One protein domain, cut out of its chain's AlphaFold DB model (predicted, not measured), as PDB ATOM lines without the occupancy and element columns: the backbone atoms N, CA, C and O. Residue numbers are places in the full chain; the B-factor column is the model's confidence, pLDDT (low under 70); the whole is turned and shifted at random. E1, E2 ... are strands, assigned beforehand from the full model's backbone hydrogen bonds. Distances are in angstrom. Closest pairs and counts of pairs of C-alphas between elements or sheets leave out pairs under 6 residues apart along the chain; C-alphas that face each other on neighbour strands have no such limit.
ATOM      1  N   ALA A   2     -28.873  23.918 -36.509       69.69
ATOM      2  CA  ALA A   2     -30.243  24.422 -36.701       69.69
ATOM      3  C   ALA A   2     -30.688  24.529 -38.178       69.69
ATOM      4  O   ALA A   2     -31.858  24.277 -38.457       69.69
ATOM      5  N   PHE A   3     -29.779  24.855 -39.111       80.94
ATOM      6  CA  PHE A   3     -30.101  25.096 -40.534       80.94
ATOM      7  C   PHE A   3     -29.155  24.388 -41.521       80.94
ATOM      8  O   PHE A   3     -29.057  24.757 -42.692       80.94
ATOM      9  N   GLU A   4     -28.433  23.374 -41.058       83.31
ATOM     10  CA  GLU A   4     -27.467  22.636 -41.874       83.31
ATOM     11  C   GLU A   4     -28.139  21.959 -43.083       83.31
ATOM     12  O   GLU A   4     -29.192  21.328 -42.964       83.31
ATOM     13  N   ASN A   5     -27.528  22.104 -44.264       84.81
ATOM     14  CA  ASN A   5     -28.020  21.614 -45.559       84.81
ATOM     15  C   ASN A   5     -29.427  22.108 -45.962       84.81
ATOM     16  O   ASN A   5     -30.073  21.518 -46.836       84.81
ATOM     17  N   CYS A   6     -29.908  23.217 -45.390       85.31
ATOM     18  CA  CYS A   6     -31.147  23.867 -45.816       85.31
ATOM     19  C   CYS A   6     -30.977  24.585 -47.169       85.31
ATOM     20  O   CYS A   6     -31.022  25.807 -47.264       85.31
ATOM     21  N   THR A   7     -30.841  23.818 -48.251       85.44
ATOM     22  CA  THR A   7     -30.621  24.316 -49.626       85.44
ATOM     23  C   THR A   7     -31.760  25.168 -50.193       85.44
ATOM     24  O   THR A   7     -31.587  25.819 -51.219       85.44
ATOM     25  N   LYS A   8     -32.924  25.179 -49.534       88.25
ATOM     26  CA  LYS A   8     -34.086  26.010 -49.883       88.25
ATOM     27  C   LYS A   8     -34.235  27.256 -49.002       88.25
ATOM     28  O   LYS A   8     -35.251  27.934 -49.122       88.25
ATOM     29  N   LEU A   9     -33.289  27.540 -48.104       87.12
ATOM     30  CA  LEU A   9     -33.321  28.757 -47.295       87.12
ATOM     31  C   LEU A   9     -33.109  29.978 -48.203       87.12
ATOM     32  O   LEU A   9     -32.138  30.028 -48.957       87.12
ATOM     33  N   GLN A  10     -34.045  30.925 -48.152       88.88
ATOM     34  CA  GLN A  10     -34.071  32.093 -49.043       88.88
ATOM     35  C   GLN A  10     -33.831  33.409 -48.307       88.88
ATOM     36  O   GLN A  10     -33.181  34.299 -48.852       88.88
ATOM     37  N   ASP A  11     -34.319  33.538 -47.074       90.50
ATOM     38  CA  ASP A  11     -34.237  34.779 -46.315       90.50
ATOM     39  C   ASP A  11     -33.960  34.484 -44.833       90.50
ATOM     40  O   ASP A  11     -34.577  33.599 -44.233       90.50
ATOM     41  N   ILE A  12     -33.031  35.241 -44.249       89.94
ATOM     42  CA  ILE A  12     -32.726  35.269 -42.816       89.94
ATOM     43  C   ILE A  12     -33.043  36.676 -42.322       89.94
ATOM     44  O   ILE A  12     -32.463  37.642 -42.808       89.94
ATOM     45  N   TYR A  13     -33.940  36.793 -41.348       89.94
ATOM     46  CA  TYR A  13     -34.283  38.064 -40.716       89.94
ATOM     47  C   TYR A  13     -33.615  38.130 -39.346       89.94
ATOM     48  O   TYR A  13     -33.919  37.331 -38.459       89.94
ATOM     49  N   LEU A  14     -32.672  39.056 -39.186       88.81
ATOM     50  CA  LEU A  14     -32.025  39.324 -37.907       88.81
ATOM     51  C   LEU A  14     -32.841  40.391 -37.176       88.81
ATOM     52  O   LEU A  14     -33.121  41.448 -37.726       88.81
ATOM     53  N   GLU A  15     -33.220  40.119 -35.930       84.25
ATOM     54  CA  GLU A  15     -34.046  41.021 -35.103       84.25
ATOM     55  C   GLU A  15     -33.238  41.702 -33.983       84.25
ATOM     56  O   GLU A  15     -33.790  42.213 -33.012       84.25
ATOM     57  N   TRP A  16     -31.907  41.670 -34.070       82.56
ATOM     58  CA  TRP A  16     -31.015  42.217 -33.048       82.56
ATOM     59  C   TRP A  16     -29.922  43.094 -33.646       82.56
ATOM     60  O   TRP A  16     -29.653  43.076 -34.844       82.56
ATOM     61  N   ASP A  17     -29.259  43.853 -32.788       74.06
ATOM     62  CA  ASP A  17     -28.303  44.896 -33.135       74.06
ATOM     63  C   ASP A  17     -26.857  44.395 -33.285       74.06
ATOM     64  O   ASP A  17     -25.910  45.118 -32.989       74.06
ATOM     65  N   ASN A  18     -26.678  43.144 -33.718       72.12
ATOM     66  CA  ASN A  18     -25.387  42.450 -33.739       72.12
ATOM     67  C   ASN A  18     -24.650  42.462 -32.377       72.12
ATOM     68  O   ASN A  18     -23.433  42.632 -32.324       72.12
ATOM     69  N   ASN A  19     -25.380  42.312 -31.262       70.75
ATOM     70  CA  ASN A  19     -24.775  42.210 -29.932       70.75
ATOM     71  C   ASN A  19     -23.797  41.009 -29.867       70.75
ATOM     72  O   ASN A  19     -24.241  39.874 -30.076       70.75
ATOM     73  N   PRO A  20     -22.505  41.220 -29.530       64.94
ATOM     74  CA  PRO A  20     -21.502  40.155 -29.442       64.94
ATOM     75  C   PRO A  20     -21.813  39.076 -28.389       64.94
ATOM     76  O   PRO A  20     -21.213  38.006 -28.419       64.94
ATOM     77  N   GLU A  21     -22.757  39.316 -27.476       64.19
ATOM     78  CA  GLU A  21     -23.207  38.333 -26.481       64.19
ATOM     79  C   GLU A  21     -24.141  37.254 -27.060       64.19
ATOM     80  O   GLU A  21     -24.392  36.234 -26.412       64.19
ATOM     81  N   ARG A  22     -24.669  37.444 -28.278       68.25
ATOM     82  CA  ARG A  22     -25.483  36.436 -28.972       68.25
ATOM     83  C   ARG A  22     -24.592  35.571 -29.856       68.25
ATOM     84  O   ARG A  22     -24.222  35.958 -30.960       68.25
ATOM     85  N   TYR A  23     -24.270  34.377 -29.368       70.50
ATOM     86  CA  TYR A  23     -23.434  33.418 -30.084       70.50
ATOM     87  C   TYR A  23     -24.255  32.570 -31.063       70.50
ATOM     88  O   TYR A  23     -25.163  31.840 -30.660       70.50
ATOM     89  N   ILE A  24     -23.902  32.637 -32.346       76.31
ATOM     90  CA  ILE A  24     -24.328  31.674 -33.364       76.31
ATOM     91  C   ILE A  24     -23.123  30.788 -33.657       76.31
ATOM     92  O   ILE A  24     -22.029  31.293 -33.893       76.31
ATOM     93  N   ALA A  25     -23.313  29.471 -33.606       79.31
ATOM     94  CA  ALA A  25     -22.240  28.532 -33.910       79.31
ATOM     95  C   ALA A  25     -21.755  28.716 -35.361       79.31
ATOM     96  O   ALA A  25     -22.575  28.884 -36.264       79.31
ATOM     97  N   GLU A  26     -20.439  28.670 -35.589       73.12
ATOM     98  CA  GLU A  26     -19.828  28.896 -36.912       73.12
ATOM     99  C   GLU A  26     -20.347  27.934 -37.996       73.12
ATOM    100  O   GLU A  26     -20.383  28.277 -39.177       73.12
ATOM    101  N   ASP A  27     -20.796  26.745 -37.595       81.94
ATOM    102  CA  ASP A  27     -21.338  25.697 -38.456       81.94
ATOM    103  C   ASP A  27     -22.869  25.760 -38.617       81.94
ATOM    104  O   ASP A  27     -23.437  24.986 -39.383       81.94
ATOM    105  N   ALA A  28     -23.564  26.712 -37.980       83.19
ATOM    106  CA  ALA A  28     -25.031  26.773 -37.956       83.19
ATOM    107  C   ALA A  28     -25.701  26.764 -39.347       83.19
ATOM    108  O   ALA A  28     -26.845  26.311 -39.461       83.19
ATOM    109  N   PHE A  29     -24.983  27.224 -40.378       86.50
ATOM    110  CA  PHE A  29     -25.420  27.298 -41.775       86.50
ATOM    111  C   PHE A  29     -24.575  26.439 -42.736       86.50
ATOM    112  O   PHE A  29     -24.561  26.684 -43.946       86.50
ATOM    113  N   ALA A  30     -23.850  25.437 -42.228       84.69
ATOM    114  CA  ALA A  30     -23.039  24.554 -43.059       84.69
ATOM    115  C   ALA A  30     -23.882  23.909 -44.183       84.69
ATOM    116  O   ALA A  30     -24.981  23.404 -43.955       84.69
ATOM    117  N   GLY A  31     -23.385  23.954 -45.423       82.88
ATOM    118  CA  GLY A  31     -24.071  23.391 -46.596       82.88
ATOM    119  C   GLY A  31     -25.238  24.223 -47.153       82.88
ATOM    120  O   GLY A  31     -25.900  23.780 -48.094       82.88
ATOM    121  N   VAL A  32     -25.502  25.423 -46.623       86.38
ATOM    122  CA  VAL A  32     -26.480  26.359 -47.200       86.38
ATOM    123  C   VAL A  32     -25.820  27.178 -48.323       86.38
ATOM    124  O   VAL A  32     -24.755  27.760 -48.102       86.38
ATOM    125  N   PRO A  33     -26.412  27.270 -49.529       84.38
ATOM    126  CA  PRO A  33     -25.853  28.090 -50.598       84.38
ATOM    127  C   PRO A  33     -25.914  29.585 -50.250       84.38
ATOM    128  O   PRO A  33     -26.985  30.154 -50.039       84.38
ATOM    129  N   THR A  34     -24.758  30.249 -50.238       81.69
ATOM    130  CA  THR A  34     -24.635  31.673 -49.881       81.69
ATOM    131  C   THR A  34     -25.160  32.631 -50.948       81.69
ATOM    132  O   THR A  34     -25.395  33.801 -50.665       81.69
ATOM    133  N   THR A  35     -25.369  32.144 -52.173       80.56
ATOM    134  CA  THR A  35     -25.878  32.930 -53.306       80.56
ATOM    135  C   THR A  35     -27.403  32.939 -53.410       80.56
ATOM    136  O   THR A  35     -27.950  33.794 -54.101       80.56
ATOM    137  N   SER A  36     -28.099  32.001 -52.756       81.75
ATOM    138  CA  SER A  36     -29.565  31.893 -52.803       81.75
ATOM    139  C   SER A  36     -30.264  32.458 -51.569       81.75
ATOM    140  O   SER A  36     -31.479  32.636 -51.600       81.75
ATOM    141  N   CYS A  37     -29.515  32.709 -50.495       87.75
ATOM    142  CA  CYS A  37     -30.039  33.185 -49.225       87.75
ATOM    143  C   CYS A  37     -29.620  34.637 -48.978       87.75
ATOM    144  O   CYS A  37     -28.447  34.985 -49.117       87.75
ATOM    145  N   ARG A  38     -30.584  35.476 -48.595       89.50
ATOM    146  CA  ARG A  38     -30.402  36.905 -48.332       89.50
ATOM    147  C   ARG A  38     -30.596  37.204 -46.853       89.50
ATOM    148  O   ARG A  38     -31.459  36.611 -46.209       89.50
ATOM    149  N   VAL A  39     -29.812  38.130 -46.317       91.06
ATOM    150  CA  VAL A  39     -29.903  38.532 -44.909       91.06
ATOM    151  C   VAL A  39     -30.544  39.907 -44.813       91.06
ATOM    152  O   VAL A  39     -30.092  40.856 -45.449       91.06
ATOM    153  N   HIS A  40     -31.583  40.016 -43.997       91.38
ATOM    154  CA  HIS A  40     -32.241  41.267 -43.648       91.38
ATOM    155  C   HIS A  40     -31.812  41.641 -42.234       91.38
ATOM    156  O   HIS A  40     -31.959  40.843 -41.308       91.38
ATOM    157  N   ILE A  41     -31.270  42.844 -42.077       90.69
ATOM    158  CA  ILE A  41     -30.834  43.384 -40.787       90.69
ATOM    159  C   ILE A  41     -31.788  44.485 -40.321       90.69
ATOM    160  O   ILE A  41     -32.404  45.147 -41.162       90.69
ATOM    161  N   PRO A  42     -31.893  44.745 -39.005       90.25
ATOM    162  CA  PRO A  42     -32.709  45.848 -38.518       90.25
ATOM    163  C   PRO A  42     -32.226  47.191 -39.085       90.25
ATOM    164  O   PRO A  42     -31.026  47.472 -39.100       90.25
ATOM    165  N   LYS A  43     -33.169  48.028 -39.534       89.81
ATOM    166  CA  LYS A  43     -32.900  49.383 -40.043       89.81
ATOM    167  C   LYS A  43     -32.184  50.221 -38.974       89.81
ATOM    168  O   LYS A  43     -32.631  50.262 -37.829       89.81
ATOM    169  N   GLY A  44     -31.087  50.877 -39.346       87.56
ATOM    170  CA  GLY A  44     -30.268  51.742 -38.489       87.56
ATOM    171  C   GLY A  44     -29.095  51.031 -37.807       87.56
ATOM    172  O   GLY A  44     -28.382  51.648 -37.018       87.56
ATOM    173  N   PHE A  45     -28.898  49.737 -38.073       88.56
ATOM    174  CA  PHE A  45     -27.835  48.924 -37.478       88.56
ATOM    175  C   PHE A  45     -26.769  48.471 -38.483       88.56
ATOM    176  O   PHE A  45     -25.918  47.652 -38.140       88.56
ATOM    177  N   GLU A  46     -26.779  49.011 -39.699       89.94
ATOM    178  CA  GLU A  46     -25.869  48.661 -40.795       89.94
ATOM    179  C   GLU A  46     -24.398  48.722 -40.354       89.94
ATOM    180  O   GLU A  46     -23.667  47.745 -40.522       89.94
ATOM    181  N   GLU A  47     -23.981  49.801 -39.684       87.00
ATOM    182  CA  GLU A  47     -22.609  49.948 -39.172       87.00
ATOM    183  C   GLU A  47     -22.233  48.859 -38.159       87.00
ATOM    184  O   GLU A  47     -21.112  48.348 -38.178       87.00
ATOM    185  N   LYS A  48     -23.174  48.441 -37.296       85.56
ATOM    186  CA  LYS A  48     -22.931  47.365 -36.318       85.56
ATOM    187  C   LYS A  48     -22.758  46.004 -36.986       85.56
ATOM    188  O   LYS A  48     -22.071  45.143 -36.444       85.56
ATOM    189  N   TYR A  49     -23.347  45.816 -38.163       84.19
ATOM    190  CA  TYR A  49     -23.129  44.652 -39.021       84.19
ATOM    191  C   TYR A  49     -21.909  44.811 -39.949       84.19
ATOM    192  O   TYR A  49     -21.677  43.962 -40.806       84.19
ATOM    193  N   GLY A  50     -21.095  45.854 -39.744       79.06
ATOM    194  CA  GLY A  50     -19.837  46.079 -40.454       79.06
ATOM    195  C   GLY A  50     -19.976  46.838 -41.772       79.06
ATOM    196  O   GLY A  50     -18.993  46.931 -42.511       79.06
ATOM    197  N   TRP A  51     -21.158  47.389 -42.071       81.12
ATOM    198  CA  TRP A  51     -21.378  48.184 -43.276       81.12
ATOM    199  C   TRP A  51     -20.585  49.491 -43.199       81.12
ATOM    200  O   TRP A  51     -20.773  50.291 -42.288       81.12
ATOM    201  N   LYS A  52     -19.691  49.713 -44.167       75.62
ATOM    202  CA  LYS A  52     -18.973  50.983 -44.351       75.62
ATOM    203  C   LYS A  52     -19.624  51.781 -45.474       75.62
ATOM    204  O   LYS A  52     -20.171  51.190 -46.398       75.62
ATOM    205  N   SER A  53     -19.567  53.107 -45.394       64.00
ATOM    206  CA  SER A  53     -20.345  54.031 -46.231       64.00
ATOM    207  C   SER A  53     -20.192  53.867 -47.751       64.00
ATOM    208  O   SER A  53     -21.042  54.364 -48.471       64.00
ATOM    209  N   ASP A  54     -19.165  53.172 -48.245       67.69
ATOM    210  CA  ASP A  54     -18.883  52.925 -49.667       67.69
ATOM    211  C   ASP A  54     -19.098  51.463 -50.118       67.69
ATOM    212  O   ASP A  54     -18.887  51.123 -51.283       67.69
ATOM    213  N   ALA A  55     -19.509  50.573 -49.211       71.12
ATOM    214  CA  ALA A  55     -19.619  49.149 -49.493       71.12
ATOM    215  C   ALA A  55     -20.931  48.792 -50.216       71.12
ATOM    216  O   ALA A  55     -22.021  49.069 -49.718       71.12
ATOM    217  N   THR A  56     -20.829  48.110 -51.364       68.56
ATOM    218  CA  THR A  56     -21.986  47.702 -52.189       68.56
ATOM    219  C   THR A  56     -22.388  46.229 -52.038       68.56
ATOM    220  O   THR A  56     -23.452  45.842 -52.510       68.56
ATOM    221  N   ASP A  57     -21.546  45.396 -51.414       75.19
ATOM    222  CA  ASP A  57     -21.813  43.972 -51.144       75.19
ATOM    223  C   ASP A  57     -21.305  43.612 -49.743       75.19
ATOM    224  O   ASP A  57     -20.121  43.332 -49.543       75.19
ATOM    225  N   MET A  58     -22.198  43.672 -48.753       84.31
ATOM    226  CA  MET A  58     -21.897  43.280 -47.376       84.31
ATOM    227  C   MET A  58     -22.349  41.861 -47.098       84.31
ATOM    228  O   MET A  58     -23.401  41.430 -47.565       84.31
ATOM    229  N   LYS A  59     -21.549  41.138 -46.310       86.06
ATOM    230  CA  LYS A  59     -21.800  39.733 -45.996       86.06
ATOM    231  C   LYS A  59     -21.844  39.486 -44.501       86.06
ATOM    232  O   LYS A  59     -20.968  39.932 -43.769       86.06
ATOM    233  N   TRP A  60     -22.815  38.690 -44.076       86.12
ATOM    234  CA  TRP A  60     -22.931  38.169 -42.718       86.12
ATOM    235  C   TRP A  60     -22.860  36.642 -42.782       86.12
ATOM    236  O   TRP A  60     -23.662  36.023 -43.474       86.12
ATOM    237  N   TYR A  61     -21.846  36.032 -42.155       83.31
ATOM    238  CA  TYR A  61     -21.544  34.591 -42.280       83.31
ATOM    239  C   TYR A  61     -21.496  34.085 -43.744       83.31
ATOM    240  O   TYR A  61     -21.893  32.968 -44.055       83.31
ATOM    241  N   GLY A  62     -21.008  34.925 -44.666       82.25
ATOM    242  CA  GLY A  62     -20.889  34.611 -46.096       82.25
ATOM    243  C   GLY A  62     -22.136  34.894 -46.944       82.25
ATOM    244  O   GLY A  62     -22.018  34.885 -48.169       82.25
ATOM    245  N   PHE A  63     -23.283  35.197 -46.330       87.56
ATOM    246  CA  PHE A  63     -24.536  35.552 -47.007       87.56
ATOM    247  C   PHE A  63     -24.630  37.052 -47.281       87.56
ATOM    248  O   PHE A  63     -24.305  37.843 -46.397       87.56
ATOM    249  N   SER A  64     -25.114  37.453 -48.459       88.38
ATOM    250  CA  SER A  64     -25.282  38.873 -48.794       88.38
ATOM    251  C   SER A  64     -26.405  39.516 -47.974       88.38
ATOM    252  O   SER A  64     -27.534  39.018 -47.920       88.38
ATOM    253  N   ILE A  65     -26.081  40.643 -47.349       89.25
ATOM    254  CA  ILE A  65     -27.017  41.493 -46.622       89.25
ATOM    255  C   ILE A  65     -27.726  42.397 -47.629       89.25
ATOM    256  O   ILE A  65     -27.078  43.063 -48.438       89.25
ATOM    257  N   ILE A  66     -29.056  42.440 -47.578       88.62
ATOM    258  CA  ILE A  66     -29.833  43.390 -48.373       88.62
ATOM    259  C   ILE A  66     -29.716  44.773 -47.719       88.62
ATOM    260  O   ILE A  66     -30.042  44.901 -46.536       88.62
ATOM    261  N   PRO A  67     -29.283  45.815 -48.452       87.75
ATOM    262  CA  PRO A  67     -29.231  47.160 -47.901       87.75
ATOM    263  C   PRO A  67     -30.639  47.668 -47.598       87.75
ATOM    264  O   PRO A  67     -31.527  47.641 -48.460       87.75
ATOM    265  N   ASN A  68     -30.821  48.201 -46.391       90.69
ATOM    266  CA  ASN A  68     -32.048  48.906 -46.057       90.69
ATOM    267  C   ASN A  68     -32.194  50.167 -46.905       90.69
ATOM    268  O   ASN A  68     -31.216  50.809 -47.299       90.69
TER     269      ASN A  68
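AT A GLANCE: This is residues 2 to 68 of the 448 residues of an uncharacterized protein of Bacteroidales bacterium Barb6XT (UniProt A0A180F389). Little regular structure is present: three very short strands, E1, E2 and E3, lie side by side in a small sheet, and two long loops, residues 14 to 37 and 41 to 62, make wide excursions between them. The printed part has 67 residues, with no named helix; the sheet's order is E1, E2, E3, all parallel. The class is all strand, with only 9 residues in named elements. The whole is compact, with a radius of gyration of the C-alphas of 11.9 A and spans of 33 by 27 by 16 A.

HOW THE PARTS SIT: Edge strand E1, residues 11 to 13, is parallel to inner strand E2, residues 38 to 40, at 20 degrees; N 12 and O 38 are 2.9 A apart, within hydrogen-bond range. E2 is parallel to edge strand E3, residues 63 to 65, at 41 degrees, with N 39 and O 64 at 2.9 A. Residues 59 to 60 pair antiparallel with residues 63 to 64 of E3.

IN THESE COORDINATES: E1 begins at C-alpha 11 (-34.237, 34.779, -46.315) and spans 6.5 A, E2 6.7 A. E3, 6.4 A, ends at C-alpha 65 (-27.017, 41.493, -46.622).

THE WHOLE: The farthest C-alphas, Asn 5 and Ser 53, are 33.3 A apart. The printed part has no cut; both links are long. Residues 2, 20 to 22, 53 to 54 and 56 have pLDDT under 70.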